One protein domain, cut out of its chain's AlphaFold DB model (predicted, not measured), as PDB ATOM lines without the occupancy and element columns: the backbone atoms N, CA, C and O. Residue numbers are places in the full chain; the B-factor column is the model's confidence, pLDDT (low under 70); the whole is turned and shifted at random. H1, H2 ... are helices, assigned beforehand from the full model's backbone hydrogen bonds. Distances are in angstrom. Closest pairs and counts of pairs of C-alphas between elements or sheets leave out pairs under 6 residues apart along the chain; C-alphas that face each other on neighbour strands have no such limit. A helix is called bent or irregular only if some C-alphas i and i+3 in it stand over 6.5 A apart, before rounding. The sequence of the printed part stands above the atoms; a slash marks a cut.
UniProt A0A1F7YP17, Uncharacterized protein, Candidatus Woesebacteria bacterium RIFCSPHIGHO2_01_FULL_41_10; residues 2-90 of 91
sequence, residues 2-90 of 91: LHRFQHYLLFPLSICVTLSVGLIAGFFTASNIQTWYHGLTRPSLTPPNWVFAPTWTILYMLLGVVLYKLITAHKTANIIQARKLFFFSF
ATOM      1  N   LEU A   2      -2.738   8.251 -46.091       62.03
ATOM      2  CA  LEU A   2      -3.506   9.270 -46.843       62.03
ATOM      3  C   LEU A   2      -5.048   9.167 -46.727       62.03
ATOM      4  O   LEU A   2      -5.721  10.181 -46.572       62.03
ATOM      5  N   HIS A   3      -5.612   7.954 -46.716       64.81
ATOM      6  CA  HIS A   3      -7.072   7.745 -46.734       64.81
ATOM      7  C   HIS A   3      -7.797   8.212 -45.454       64.81
ATOM      8  O   HIS A   3      -8.951   8.634 -45.501       64.81
ATOM      9  N   ARG A   4      -7.116   8.170 -44.299       74.19
ATOM     10  CA  ARG A   4      -7.671   8.634 -43.014       74.19
ATOM     11  C   ARG A   4      -7.719  10.164 -42.963       74.19
ATOM     12  O   ARG A   4      -8.709  10.724 -42.509       74.19
ATOM     13  N   PHE A   5      -6.688  10.829 -43.491       75.19
ATOM     14  CA  PHE A   5      -6.601  12.291 -43.554       75.19
ATOM     15  C   PHE A   5      -7.698  12.898 -44.442       75.19
ATOM     16  O   PHE A   5      -8.307  13.900 -44.078       75.19
ATOM     17  N   GLN A   6      -8.035  12.231 -45.552       77.62
ATOM     18  CA  GLN A   6      -9.140  12.652 -46.419       77.62
ATOM     19  C   GLN A   6     -10.483  12.703 -45.674       77.62
ATOM     20  O   GLN A   6     -11.266  13.616 -45.899       77.62
ATOM     21  N   HIS A   7     -10.764  11.778 -44.752       83.44
ATOM     22  CA  HIS A   7     -12.040  11.778 -44.023       83.44
ATOM     23  C   HIS A   7     -12.182  12.951 -43.046       83.44
ATOM     24  O   HIS A   7     -13.274  13.508 -42.944       83.44
ATOM     25  N   TYR A   8     -11.089  13.364 -42.396       85.19
ATOM     26  CA  TYR A   8     -11.089  14.522 -41.496       85.19
ATOM     27  C   TYR A   8     -11.347  15.845 -42.223       85.19
ATOM     28  O   TYR A   8     -11.953  16.738 -41.644       85.19
ATOM     29  N   LEU A   9     -10.931  15.963 -43.488       89.12
ATOM     30  CA  LEU A   9     -11.178  17.157 -44.302       89.12
ATOM     31  C   LEU A   9     -12.560  17.142 -44.968       89.12
ATOM     32  O   LEU A   9     -13.228  18.171 -45.041       89.12
ATOM     33  N   LEU A  10     -13.013  15.980 -45.445       90.94
ATOM     34  CA  LEU A  10     -14.266  15.860 -46.199       90.94
ATOM     35  C   LEU A  10     -15.517  16.084 -45.341       90.94
ATOM     36  O   LEU A  10     -16.522  16.574 -45.857       90.94
ATOM     37  N   PHE A  11     -15.476  15.732 -44.053       93.69
ATOM     38  CA  PHE A  11     -16.608  15.925 -43.144       93.69
ATOM     39  C   PHE A  11     -16.968  17.409 -42.933       93.69
ATOM     40  O   PHE A  11     -18.084  17.792 -43.298       93.69
ATOM     41  N   PRO A  12     -16.059  18.272 -42.431       94.81
ATOM     42  CA  PRO A  12     -16.360  19.690 -42.260       94.81
ATOM     43  C   PRO A  12     -16.634  20.373 -43.601       94.81
ATOM     44  O   PRO A  12     -17.533  21.203 -43.680       94.81
ATOM     45  N   LEU A  13     -15.941  19.979 -44.677       95.00
ATOM     46  CA  LEU A  13     -16.195  20.524 -46.011       95.00
ATOM     47  C   LEU A  13     -17.637  20.263 -46.472       95.00
ATOM     48  O   LEU A  13     -18.289  21.173 -46.976       95.00
ATOM     49  N   SER A  14     -18.154  19.048 -46.260       94.12
ATOM     50  CA  SER A  14     -19.529  18.694 -46.646       94.12
ATOM     51  C   SER A  14     -20.565  19.531 -45.893       94.12
ATOM     52  O   SER A  14     -21.528  19.993 -46.498       94.12
ATOM     53  N   ILE A  15     -20.340  19.773 -44.597       95.62
ATOM     54  CA  ILE A  15     -21.202  20.623 -43.765       95.62
ATOM     55  C   ILE A  15     -21.125  22.088 -44.202       95.62
ATOM     56  O   ILE A  15     -22.156  22.744 -44.338       95.62
ATOM     57  N   CYS A  16     -19.923  22.608 -44.462       95.88
ATOM     58  CA  CYS A  16     -19.754  23.983 -44.925       95.88
ATOM     59  C   CYS A  16     -20.475  24.218 -46.257       95.88
ATOM     60  O   CYS A  16     -21.131  25.247 -46.422       95.88
ATOM     61  N   VAL A  17     -20.402  23.262 -47.189       94.50
ATOM     62  CA  VAL A  17     -21.083  23.357 -48.487       94.50
ATOM     63  C   VAL A  17     -22.601  23.410 -48.307       94.50
ATOM     64  O   VAL A  17     -23.234  24.331 -48.820       94.50
ATOM     65  N   THR A  18     -23.198  22.487 -47.548       94.81
ATOM     66  CA  THR A  18     -24.660  22.460 -47.361       94.81
ATOM     67  C   THR A  18     -25.175  23.667 -46.581       94.81
ATOM     68  O   THR A  18     -26.232  24.199 -46.918       94.81
ATOM     69  N   LEU A  19     -24.422  24.158 -45.593       95.38
ATOM     70  CA  LEU A  19     -24.757  25.397 -44.885       95.38
ATOM     71  C   LEU A  19     -24.664  26.624 -45.794       95.38
ATOM     72  O   LEU A  19     -25.526  27.495 -45.718       95.38
ATOM     73  N   SER A  20     -23.666  26.682 -46.680       94.50
ATOM     74  CA  SER A  20     -23.519  27.786 -47.637       94.50
ATOM     75  C   SER A  20     -24.708  27.855 -48.591       94.50
ATOM     76  O   SER A  20     -25.241  28.937 -48.823       94.50
ATOM     77  N   VAL A  21     -25.182  26.703 -49.078       93.19
ATOM     78  CA  VAL A  21     -26.404  26.628 -49.896       93.19
ATOM     79  C   VAL A  21     -27.606  27.180 -49.129       93.19
ATOM     80  O   VAL A  21     -28.330  28.026 -49.653       93.19
ATOM     81  N   GLY A  22     -27.780  26.768 -47.871       91.69
ATOM     82  CA  GLY A  22     -28.861  27.266 -47.022       91.69
ATOM     83  C   GLY A  22     -28.795  28.765 -46.741       91.69
ATOM     84  O   GLY A  22     -29.826  29.437 -46.766       91.69
ATOM     85  N   LEU A  23     -27.596  29.309 -46.527       92.81
ATOM     86  CA  LEU A  23     -27.384  30.743 -46.323       92.81
ATOM     87  C   LEU A  23     -27.720  31.550 -47.576       92.81
ATOM     88  O   LEU A  23     -28.410  32.561 -47.475       92.81
ATOM     89  N   ILE A  24     -27.273  31.092 -48.747       93.50
ATOM     90  CA  ILE A  24     -27.558  31.754 -50.024       93.50
ATOM     91  C   ILE A  24     -29.068  31.736 -50.285       93.50
ATOM     92  O   ILE A  24     -29.666  32.789 -50.507       93.50
ATOM     93  N   ALA A  25     -29.708  30.567 -50.183       90.50
ATOM     94  CA  ALA A  25     -31.153  30.437 -50.360       90.50
ATOM     95  C   ALA A  25     -31.938  31.306 -49.359       90.50
ATOM     96  O   ALA A  25     -32.886  32.002 -49.735       90.50
ATOM     97  N   GLY A  26     -31.516  31.319 -48.092       89.38
ATOM     98  CA  GLY A  26     -32.095  32.158 -47.045       89.38
ATOM     99  C   GLY A  26     -31.959  33.651 -47.344       89.38
ATOM    100  O   GLY A  26     -32.923  34.395 -47.194       89.38
ATOM    101  N   PHE A  27     -30.801  34.091 -47.836       90.62
ATOM    102  CA  PHE A  27     -30.558  35.490 -48.190       90.62
ATOM    103  C   PHE A  27     -31.484  35.974 -49.313       90.62
ATOM    104  O   PHE A  27     -32.090  37.038 -49.194       90.62
ATOM    105  N   PHE A  28     -31.658  35.172 -50.369       90.00
ATOM    106  CA  PHE A  28     -32.560  35.511 -51.476       90.00
ATOM    107  C   PHE A  28     -34.043  35.485 -51.082       90.00
ATOM    108  O   PHE A  28     -34.842  36.225 -51.653       90.00
ATOM    109  N   THR A  29     -34.427  34.653 -50.113       86.38
ATOM    110  CA  THR A  29     -35.831  34.512 -49.690       86.38
ATOM    111  C   THR A  29     -36.228  35.457 -48.555       86.38
ATOM    112  O   THR A  29     -37.407  35.796 -48.439       86.38
ATOM    113  N   ALA A  30     -35.273  35.936 -47.752       84.62
ATOM    114  CA  ALA A  30     -35.533  36.767 -46.576       84.62
ATOM    115  C   ALA A  30     -36.320  38.049 -46.894       84.62
ATOM    116  O   ALA A  30     -37.239  38.404 -46.156       84.62
ATOM    117  N   SER A  31     -35.995  38.721 -48.003       81.19
ATOM    118  CA  SER A  31     -36.666  39.957 -48.429       81.19
ATOM    119  C   SER A  31     -38.124  39.724 -48.830       81.19
ATOM    120  O   SER A  31     -38.996  40.521 -48.492       81.19
ATOM    121  N   ASN A  32     -38.408  38.605 -49.500       82.25
ATOM    122  CA  ASN A  32     -39.753  38.273 -49.953       82.25
ATOM    123  C   ASN A  32     -40.659  37.823 -48.798       82.25
ATOM    124  O   ASN A  32     -41.851  38.092 -48.804       82.25
ATOM    125  N   ILE A  33     -40.120  37.161 -47.771       82.75
ATOM    126  CA  ILE A  33     -40.929  36.702 -46.630       82.75
ATOM    127  C   ILE A  33     -41.533  37.893 -45.872       82.75
ATOM    128  O   ILE A  33     -42.689  37.833 -45.460       82.75
ATOM    129  N   GLN A  34     -40.800  38.999 -45.721       78.31
ATOM    130  CA  GLN A  34     -41.283  40.149 -44.950       78.31
ATOM    131  C   GLN A  34     -42.539  40.812 -45.538       78.31
ATOM    132  O   GLN A  34     -43.331  41.368 -44.778       78.31
ATOM    133  N   THR A  35     -42.752  40.724 -46.856       82.69
ATOM    134  CA  THR A  35     -43.838  41.437 -47.551       82.69
ATOM    135  C   THR A  35     -45.211  40.801 -47.336       82.69
ATOM    136  O   THR A  35     -46.195  41.521 -47.192       82.69
ATOM    137  N   TRP A  36     -45.292  39.470 -47.277       82.44
ATOM    138  CA  TRP A  36     -46.562  38.747 -47.149       82.44
ATOM    139  C   TRP A  36     -46.713  38.045 -45.794       82.44
ATOM    140  O   TRP A  36     -47.801  38.047 -45.222       82.44
ATOM    141  N   TYR A  37     -45.633  37.486 -45.230       84.12
ATOM    142  CA  TYR A  37     -45.702  36.615 -44.048       84.12
ATOM    143  C   TYR A  37     -46.126  37.363 -42.779       84.12
ATOM    144  O   TYR A  37     -46.805  36.808 -41.915       84.12
ATOM    145  N   HIS A  38     -45.761  38.643 -42.664       81.44
ATOM    146  CA  HIS A  38     -46.159  39.475 -41.527       81.44
ATOM    147  C   HIS A  38     -47.638  39.880 -41.561       81.44
ATOM    148  O   HIS A  38     -48.192  40.157 -40.500       81.44
ATOM    149  N   GLY A  39     -48.274  39.877 -42.738       83.69
ATOM    150  CA  GLY A  39     -49.689  40.211 -42.908       83.69
ATOM    151  C   GLY A  39     -50.654  39.059 -42.608       83.69
ATOM    152  O   GLY A  39     -51.863  39.274 -42.589       83.69
ATOM    153  N   LEU A  40     -50.150  37.841 -42.374       85.31
ATOM    154  CA  LEU A  40     -50.996  36.686 -42.071       85.31
ATOM    155  C   LEU A  40     -51.507  36.717 -40.627       85.31
ATOM    156  O   LEU A  40     -50.742  36.885 -39.674       85.31
ATOM    157  N   THR A  41     -52.798  36.430 -40.465       84.94
ATOM    158  CA  THR A  41     -53.394  36.067 -39.179       84.94
ATOM    159  C   THR A  41     -52.923  34.668 -38.787       84.94
ATOM    160  O   THR A  41     -53.320  33.659 -39.367       84.94
ATOM    161  N   ARG A  42     -52.015  34.602 -37.811       81.75
ATOM    162  CA  ARG A  42     -51.375  33.351 -37.385       81.75
ATOM    163  C   ARG A  42     -52.082  32.798 -36.145       81.75
ATOM    164  O   ARG A  42     -52.362  33.574 -35.230       81.75
ATOM    165  N   PRO A  43     -52.349  31.483 -36.064       86.88
ATOM    166  CA  PRO A  43     -52.855  30.870 -34.840       86.88
ATOM    167  C   PRO A  43     -51.809  30.965 -33.720       86.88
ATOM    168  O   PRO A  43     -50.607  30.949 -33.983       86.88
ATOM    169  N   SER A  44     -52.251  31.004 -32.463       85.44
ATOM    170  CA  SER A  44     -51.386  31.203 -31.283       85.44
ATOM    171  C   SER A  44     -50.310  30.126 -31.073       85.44
ATOM    172  O   SER A  44     -49.354  30.359 -30.341       85.44
ATOM    173  N   LEU A  45     -50.432  28.968 -31.728       88.75
ATOM    174  CA  LEU A  45     -49.453  27.873 -31.692       88.75
ATOM    175  C   LEU A  45     -48.291  28.044 -32.686       88.75
ATOM    176  O   LEU A  45     -47.432  27.167 -32.773       88.75
ATOM    177  N   THR A  46     -48.254  29.126 -33.470       86.44
ATOM    178  CA  THR A  46     -47.136  29.346 -34.397       86.44
ATOM    179  C   THR A  46     -45.863  29.739 -33.643       86.44
ATOM    180  O   THR A  46     -45.888  30.673 -32.840       86.44
ATOM    181  N   PRO A  47     -44.730  29.052 -33.891       86.56
ATOM    182  CA  PRO A  47     -43.477  29.395 -33.242       86.56
ATOM    183  C   PRO A  47     -42.980  30.776 -33.703       86.56
ATOM    184  O   PRO A  47     -43.256  31.195 -34.832       86.56
ATOM    185  N   PRO A  48     -42.209  31.484 -32.860       87.81
ATOM    186  CA  PRO A  48     -41.594  32.750 -33.240       87.81
ATOM    187  C   PRO A  48     -40.689  32.627 -34.477       87.81
ATOM    188  O   PRO A  48     -39.987  31.631 -34.643       87.81
ATOM    189  N   ASN A  49     -40.610  33.689 -35.289       86.00
ATOM    190  CA  ASN A  49     -39.826  33.707 -36.535       86.00
ATOM    191  C   ASN A  49     -38.348  33.306 -36.348       86.00
ATOM    192  O   ASN A  49     -37.745  32.721 -37.243       86.00
ATOM    193  N   TRP A  50     -37.749  33.611 -35.194       86.69
ATOM    194  CA  TRP A  50     -36.342  33.301 -34.935       86.69
ATOM    195  C   TRP A  50     -36.070  31.794 -34.843       86.69
ATOM    196  O   TRP A  50     -34.951  31.381 -35.129       86.69
ATOM    197  N   VAL A  51     -37.071  30.970 -34.503       92.12
ATOM    198  CA  VAL A  51     -36.931  29.506 -34.363       92.12
ATOM    199  C   VAL A  51     -36.581  28.849 -35.696       92.12
ATOM    200  O   VAL A  51     -35.859  27.853 -35.726       92.12
ATOM    201  N   PHE A  52     -37.015  29.442 -36.812       88.69
ATOM    202  CA  PHE A  52     -36.685  28.931 -38.138       88.69
ATOM    203  C   PHE A  52     -35.176  28.932 -38.402       88.69
ATOM    204  O   PHE A  52     -34.696  28.018 -39.066       88.69
ATOM    205  N   ALA A  53     -34.410  29.889 -37.860       90.12
ATOM    206  CA  ALA A  53     -32.963  29.928 -38.075       90.12
ATOM    207  C   ALA A  53     -32.256  28.677 -37.500       90.12
ATOM    208  O   ALA A  53     -31.646  27.952 -38.288       90.12
ATOM    209  N   PRO A  54     -32.399  28.323 -36.204       93.88
ATOM    210  CA  PRO A  54     -31.895  27.059 -35.669       93.88
ATOM    211  C   PRO A  54     -32.406  25.821 -36.412       93.88
ATOM    212  O   PRO A  54     -31.622  24.912 -36.686       93.88
ATOM    213  N   THR A  55     -33.696  25.774 -36.769       95.12
ATOM    214  CA  THR A  55     -34.274  24.632 -37.496       95.12
ATOM    215  C   THR A  55     -33.577  24.411 -38.836       95.12
ATOM    216  O   THR A  55     -33.143  23.293 -39.121       95.12
ATOM    217  N   TRP A  56     -33.403  25.465 -39.635       93.50
ATOM    218  CA  TRP A  56     -32.699  25.374 -40.913       93.50
ATOM    219  C   TRP A  56     -31.233  24.997 -40.728       93.50
ATOM    220  O   TRP A  56     -30.744  24.119 -41.435       93.50
ATOM    221  N   THR A  57     -30.539  25.584 -39.752       94.38
ATOM    222  CA  THR A  57     -29.146  25.225 -39.456       94.38
ATOM    223  C   THR A  57     -29.006  23.735 -39.137       94.38
ATOM    224  O   THR A  57     -28.123  23.079 -39.688       94.38
ATOM    225  N   ILE A  58     -29.898  23.169 -38.316       96.75
ATOM    226  CA  ILE A  58     -29.897  21.732 -37.996       96.75
ATOM    227  C   ILE A  58     -30.147  20.893 -39.253       96.75
ATOM    228  O   ILE A  58     -29.402  19.946 -39.508       96.75
ATOM    229  N   LEU A  59     -31.141  21.254 -40.070       95.25
ATOM    230  CA  LEU A  59     -31.437  20.546 -41.321       95.25
ATOM    231  C   LEU A  59     -30.230  20.541 -42.272       95.25
ATOM    232  O   LEU A  59     -29.833  19.479 -42.754       95.25
ATOM    233  N   TYR A  60     -29.593  21.691 -42.495       94.69
ATOM    234  CA  TYR A  60     -28.422  21.792 -43.373       94.69
ATOM    235  C   TYR A  60     -27.175  21.106 -42.801       94.69
ATOM    236  O   TYR A  60     -26.380  20.563 -43.573       94.69
ATOM    237  N   MET A  61     -27.019  21.047 -41.474       95.56
ATOM    238  CA  MET A  61     -25.981  20.224 -40.843       95.56
ATOM    239  C   MET A  61     -26.223  18.732 -41.092       95.56
ATOM    240  O   MET A  61     -25.299  18.026 -41.497       95.56
ATOM    241  N   LEU A  62     -27.460  18.251 -40.918       95.94
ATOM    242  CA  LEU A  62     -27.820  16.855 -41.195       95.94
ATOM    243  C   LEU A  62     -27.602  16.498 -42.670       95.94
ATOM    244  O   LEU A  62     -27.053  15.437 -42.973       95.94
ATOM    245  N   LEU A  63     -27.947  17.402 -43.589       95.38
ATOM    246  CA  LEU A  63     -27.661  17.243 -45.016       95.38
ATOM    247  C   LEU A  63     -26.155  17.144 -45.289       95.38
ATOM    248  O   LEU A  63     -25.740  16.315 -46.096       95.38
ATOM    249  N   GLY A  64     -25.328  17.917 -44.580       95.38
ATOM    250  CA  GLY A  64     -23.868  17.821 -44.655       95.38
ATOM    251  C   GLY A  64     -23.339  16.450 -44.223       95.38
ATOM    252  O   GLY A  64     -22.468  15.883 -44.884       95.38
ATOM    253  N   VAL A  65     -23.919  15.862 -43.170       95.50
ATOM    254  CA  VAL A  65     -23.604  14.489 -42.730       95.50
ATOM    255  C   VAL A  65     -23.997  13.464 -43.799       95.50
ATOM    256  O   VAL A  65     -23.227  12.543 -44.089       95.50
ATOM    257  N   VAL A  66     -25.173  13.617 -44.414       94.56
ATOM    258  CA  VAL A  66     -25.628  12.742 -45.510       94.56
ATOM    259  C   VAL A  66     -24.693  12.854 -46.712       94.56
ATOM    260  O   VAL A  66     -24.253  11.824 -47.226       94.56
ATOM    261  N   LEU A  67     -24.327  14.072 -47.118       94.56
ATOM    262  CA  LEU A  67     -23.392  14.316 -48.216       94.56
ATOM    263  C   LEU A  67     -22.040  13.654 -47.944       94.56
ATOM    264  O   LEU A  67     -21.549  12.912 -48.796       94.56
ATOM    265  N   TYR A  68     -21.487  13.833 -46.742       94.88
ATOM    266  CA  TYR A  68     -20.243  13.185 -46.325       94.88
ATOM    267  C   TYR A  68     -20.317  11.656 -46.457       94.88
ATOM    268  O   TYR A  68     -19.416  11.031 -47.028       94.88
ATOM    269  N   LYS A  69     -21.406  11.035 -45.985       93.31
ATOM    270  CA  LYS A  69     -21.608   9.584 -46.127       93.31
ATOM    271  C   LYS A  69     -21.741   9.175 -47.593       93.31
ATOM    272  O   LYS A  69     -21.179   8.159 -47.991       93.31
ATOM    273  N   LEU A  70     -22.444   9.957 -48.410       92.94
ATOM    274  CA  LEU A  70     -22.630   9.654 -49.828       92.94
ATOM    275  C   LEU A  70     -21.317   9.714 -50.603       92.94
ATOM    276  O   LEU A  70     -21.093   8.831 -51.430       92.94
ATOM    277  N   ILE A  71     -20.453  10.704 -50.358       91.19
ATOM    278  CA  ILE A  71     -19.176  10.856 -51.077       91.19
ATOM    279  C   ILE A  71     -18.109   9.856 -50.617       91.19
ATOM    280  O   ILE A  71     -17.294   9.436 -51.437       91.19
ATOM    281  N   THR A  72     -18.130   9.445 -49.345       90.88
ATOM    282  CA  THR A  72     -17.176   8.467 -48.790       90.88
ATOM    283  C   THR A  72     -17.608   7.014 -48.997       90.88
ATOM    284  O   THR A  72     -16.764   6.121 -48.962       90.88
ATOM    285  N   ALA A  73     -18.893   6.759 -49.262       89.50
ATOM    286  CA  ALA A  73     -19.391   5.417 -49.543       89.50
ATOM    287  C   ALA A  73     -18.790   4.815 -50.826       89.50
ATOM    288  O   ALA A  73     -18.595   5.497 -51.841       89.50
ATOM    289  N   HIS A  74     -18.578   3.495 -50.796       88.25
ATOM    290  CA  HIS A  74     -18.206   2.721 -51.976       88.25
ATOM    291  C   HIS A  74     -19.253   2.885 -53.086       88.25
ATOM    292  O   HIS A  74     -20.460   2.916 -52.836       88.25
ATOM    293  N   LYS A  75     -18.780   3.007 -54.331       87.50
ATOM    294  CA  LYS A  75     -19.640   3.226 -55.497       87.50
ATOM    295  C   LYS A  75     -20.461   1.966 -55.787       87.50
ATOM    296  O   LYS A  75     -19.974   1.038 -56.421       87.50
ATOM    297  N   THR A  76     -21.711   1.964 -55.341       91.69
ATOM    298  CA  THR A  76     -22.738   0.980 -55.709       91.69
ATOM    299  C   THR A  76     -23.836   1.657 -56.529       91.69
ATOM    300  O   THR A  76     -23.970   2.882 -56.486       91.69
ATOM    301  N   ALA A  77     -24.647   0.883 -57.259       90.06
ATOM    302  CA  ALA A  77     -25.770   1.425 -58.035       90.06
ATOM    303  C   ALA A  77     -26.717   2.274 -57.161       90.06
ATOM    304  O   ALA A  77     -27.041   3.407 -57.519       90.06
ATOM    305  N   ASN A  78     -27.042   1.784 -55.958       92.44
ATOM    306  CA  ASN A  78     -27.883   2.491 -54.986       92.44
ATOM    307  C   ASN A  78     -27.256   3.812 -54.519       92.44
ATOM    308  O   ASN A  78     -27.952   4.817 -54.424       92.44
ATOM    309  N   ILE A  79     -25.941   3.849 -54.263       91.00
ATOM    310  CA  ILE A  79     -25.244   5.080 -53.850       91.00
ATOM    311  C   ILE A  79     -25.166   6.086 -55.000       91.00
ATOM    312  O   ILE A  79     -25.310   7.284 -54.775       91.00
ATOM    313  N   ILE A  80     -24.972   5.626 -56.237       89.31
ATOM    314  CA  ILE A  80     -24.980   6.506 -57.412       89.31
ATOM    315  C   ILE A  80     -26.370   7.128 -57.593       89.31
ATOM    316  O   ILE A  80     -26.468   8.334 -57.819       89.31
ATOM    317  N   GLN A  81     -27.438   6.342 -57.440       91.38
ATOM    318  CA  GLN A  81     -28.808   6.850 -57.473       91.38
ATOM    319  C   GLN A  81     -29.086   7.813 -56.313       91.38
ATOM    320  O   GLN A  81     -29.598   8.901 -56.547       91.38
ATOM    321  N   ALA A  82     -28.676   7.474 -55.089       91.50
ATOM    322  CA  ALA A  82     -28.836   8.341 -53.924       91.50
ATOM    323  C   ALA A  82     -28.088   9.674 -54.079       91.50
ATOM    324  O   ALA A  82     -28.623  10.713 -53.711       91.50
ATOM    325  N   ARG A  83     -26.890   9.681 -54.683       90.75
ATOM    326  CA  ARG A  83     -26.175  10.921 -55.033       90.75
ATOM    327  C   ARG A  83     -26.974  11.753 -56.031       90.75
ATOM    328  O   ARG A  83     -27.157  12.939 -55.797       90.75
ATOM    329  N   LYS A  84     -27.478  11.143 -57.111       89.94
ATOM    330  CA  LYS A  84     -28.313  11.849 -58.100       89.94
ATOM    331  C   LYS A  84     -29.555  12.461 -57.455       89.94
ATOM    332  O   LYS A  84     -29.830  13.625 -57.701       89.94
ATOM    333  N   LEU A  85     -30.252  11.699 -56.610       91.06
ATOM    334  CA  LEU A  85     -31.423  12.176 -55.871       91.06
ATOM    335  C   LEU A  85     -31.063  13.321 -54.923       91.06
ATOM    336  O   LEU A  85     -31.750  14.333 -54.921       91.06
ATOM    337  N   PHE A  86     -29.962  13.189 -54.179       91.25
ATOM    338  CA  PHE A  86     -29.479  14.238 -53.286       91.25
ATOM    339  C   PHE A  86     -29.230  15.536 -54.053       91.25
ATOM    340  O   PHE A  86     -29.788  16.557 -53.682       91.25
ATOM    341  N   PHE A  87     -28.463  15.505 -55.149       87.50
ATOM    342  CA  PHE A  87     -28.195  16.707 -55.949       87.50
ATOM    343  C   PHE A  87     -29.443  17.250 -56.652       87.50
ATOM    344  O   PHE A  87     -29.582  18.461 -56.762       87.50
ATOM    345  N   PHE A  88     -30.368  16.383 -57.072       89.81
ATOM    346  CA  PHE A  88     -31.654  16.806 -57.624       89.81
ATOM    347  C   PHE A  88     -32.493  17.580 -56.600       89.81
ATOM    348  O   PHE A  88     -33.131  18.551 -56.969       89.81
ATOM    349  N   SER A  89     -32.449  17.215 -55.314       81.75
ATOM    350  CA  SER A  89     -33.153  17.956 -54.254       81.75
ATOM    351  C   SER A  89     -32.611  19.371 -53.996       81.75
ATOM    352  O   SER A  89     -33.251  20.117 -53.261       81.75
ATOM    353  N   PHE A  90     -31.450  19.736 -54.556       77.62
ATOM    354  CA  PHE A  90     -30.868  21.084 -54.460       77.62
ATOM    355  C   PHE A  90     -30.947  21.892 -55.769       77.62
ATOM    356  O   PHE A  90     -30.486  23.033 -55.781       77.62
TER     357      PHE A  90
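What this domain is: This is residues 2 to 90 of the 91 residues of an uncharacterized protein of Candidatus Woesebacteria bacterium RIFCSPHIGHO2_01_FULL_41_10 (UniProt A0A1F7YP17). Two long helices, the arm H1a and H2, cross near their middles at a narrow angle, and the short helix H3 folds back from the last residues of H2 to pack on that end without reaching H1. The far part of H1 turns off as a second arm, H1b, and residues 27 to 36 and 39 to 48 stick out at that end as a helical turn-off and a loop. The printed part has 89 residues with three named helices, H1, H2 and H3 in that order, and no named strand; the class is all helix. The whole is loose, a rod with a radius of gyration of the C-alphas of 17.2 A, spanning 55 by 26 by 25 A.

How they stand to each other: H1, residues 2 to 39, was assigned as one helix by its hydrogen bonds, but it is bent: C-alphas 28 and 31 are 6.8 A apart. Its arms H1a, residues 2 to 28, and H1b, residues 31 to 39, stand at a steep tilt of 55 degrees. H1a has a kink of 29 degrees near residue 9. H1b is irregular, with C-alphas 35 and 38 6.7 A apart. H2, residues 49 to 72, touches H1a, and their closest C-alphas, those of Ile 15 and Gly 64, are 4.0 A apart. These two run opposite ways at a shallow tilt of 34 degrees, only just short of steep. H1b and H2 are apart. H3, residues 77 to 88, touches H2 with the latter's residues 67 to 70 alone; the closest C-alphas, those of Leu 70 and Arg 83, are 6.4 A apart. H2 and H3 form a helical hairpin, running opposite ways at a shallow tilt of 32 degrees, only just short of steep. H3 is apart from H1a and from H1b. Every O i to N i+4 pair is within hydrogen-bond range in H3, against 20 of 23 in H1a, 18 of 20 in H2 and 1 of 5 in H1b, where 2 of 6 O i to N i+3 pairs are within range.

Where its parts are: H1a is 39.4 A long from C-alpha 2 at (-3.506, 9.270, -46.843) to C-alpha 28, and H1b is 14.1 A long. H2 is 36.1 A long and begins with C-alpha 49 at (-39.826, 33.707, -36.535). H3 is 16.5 A long and ends with C-alpha 88 at (-31.654, 16.806, -57.624).

The domain as a whole: The two C-alphas farthest apart, those of Leu 2 and Thr 41, are 57.1 A apart. The printed part, residues 2 to 90, has no cut. The link from H1 to H2 is short, with 9 residues, and that from H2 to H3 is tight, with 4. Residues 73 to 78, of which 77 and 78 belong to H3, stand free. The mean pLDDT of the printed part is 88.8, and residues 2 to 3 are under 70.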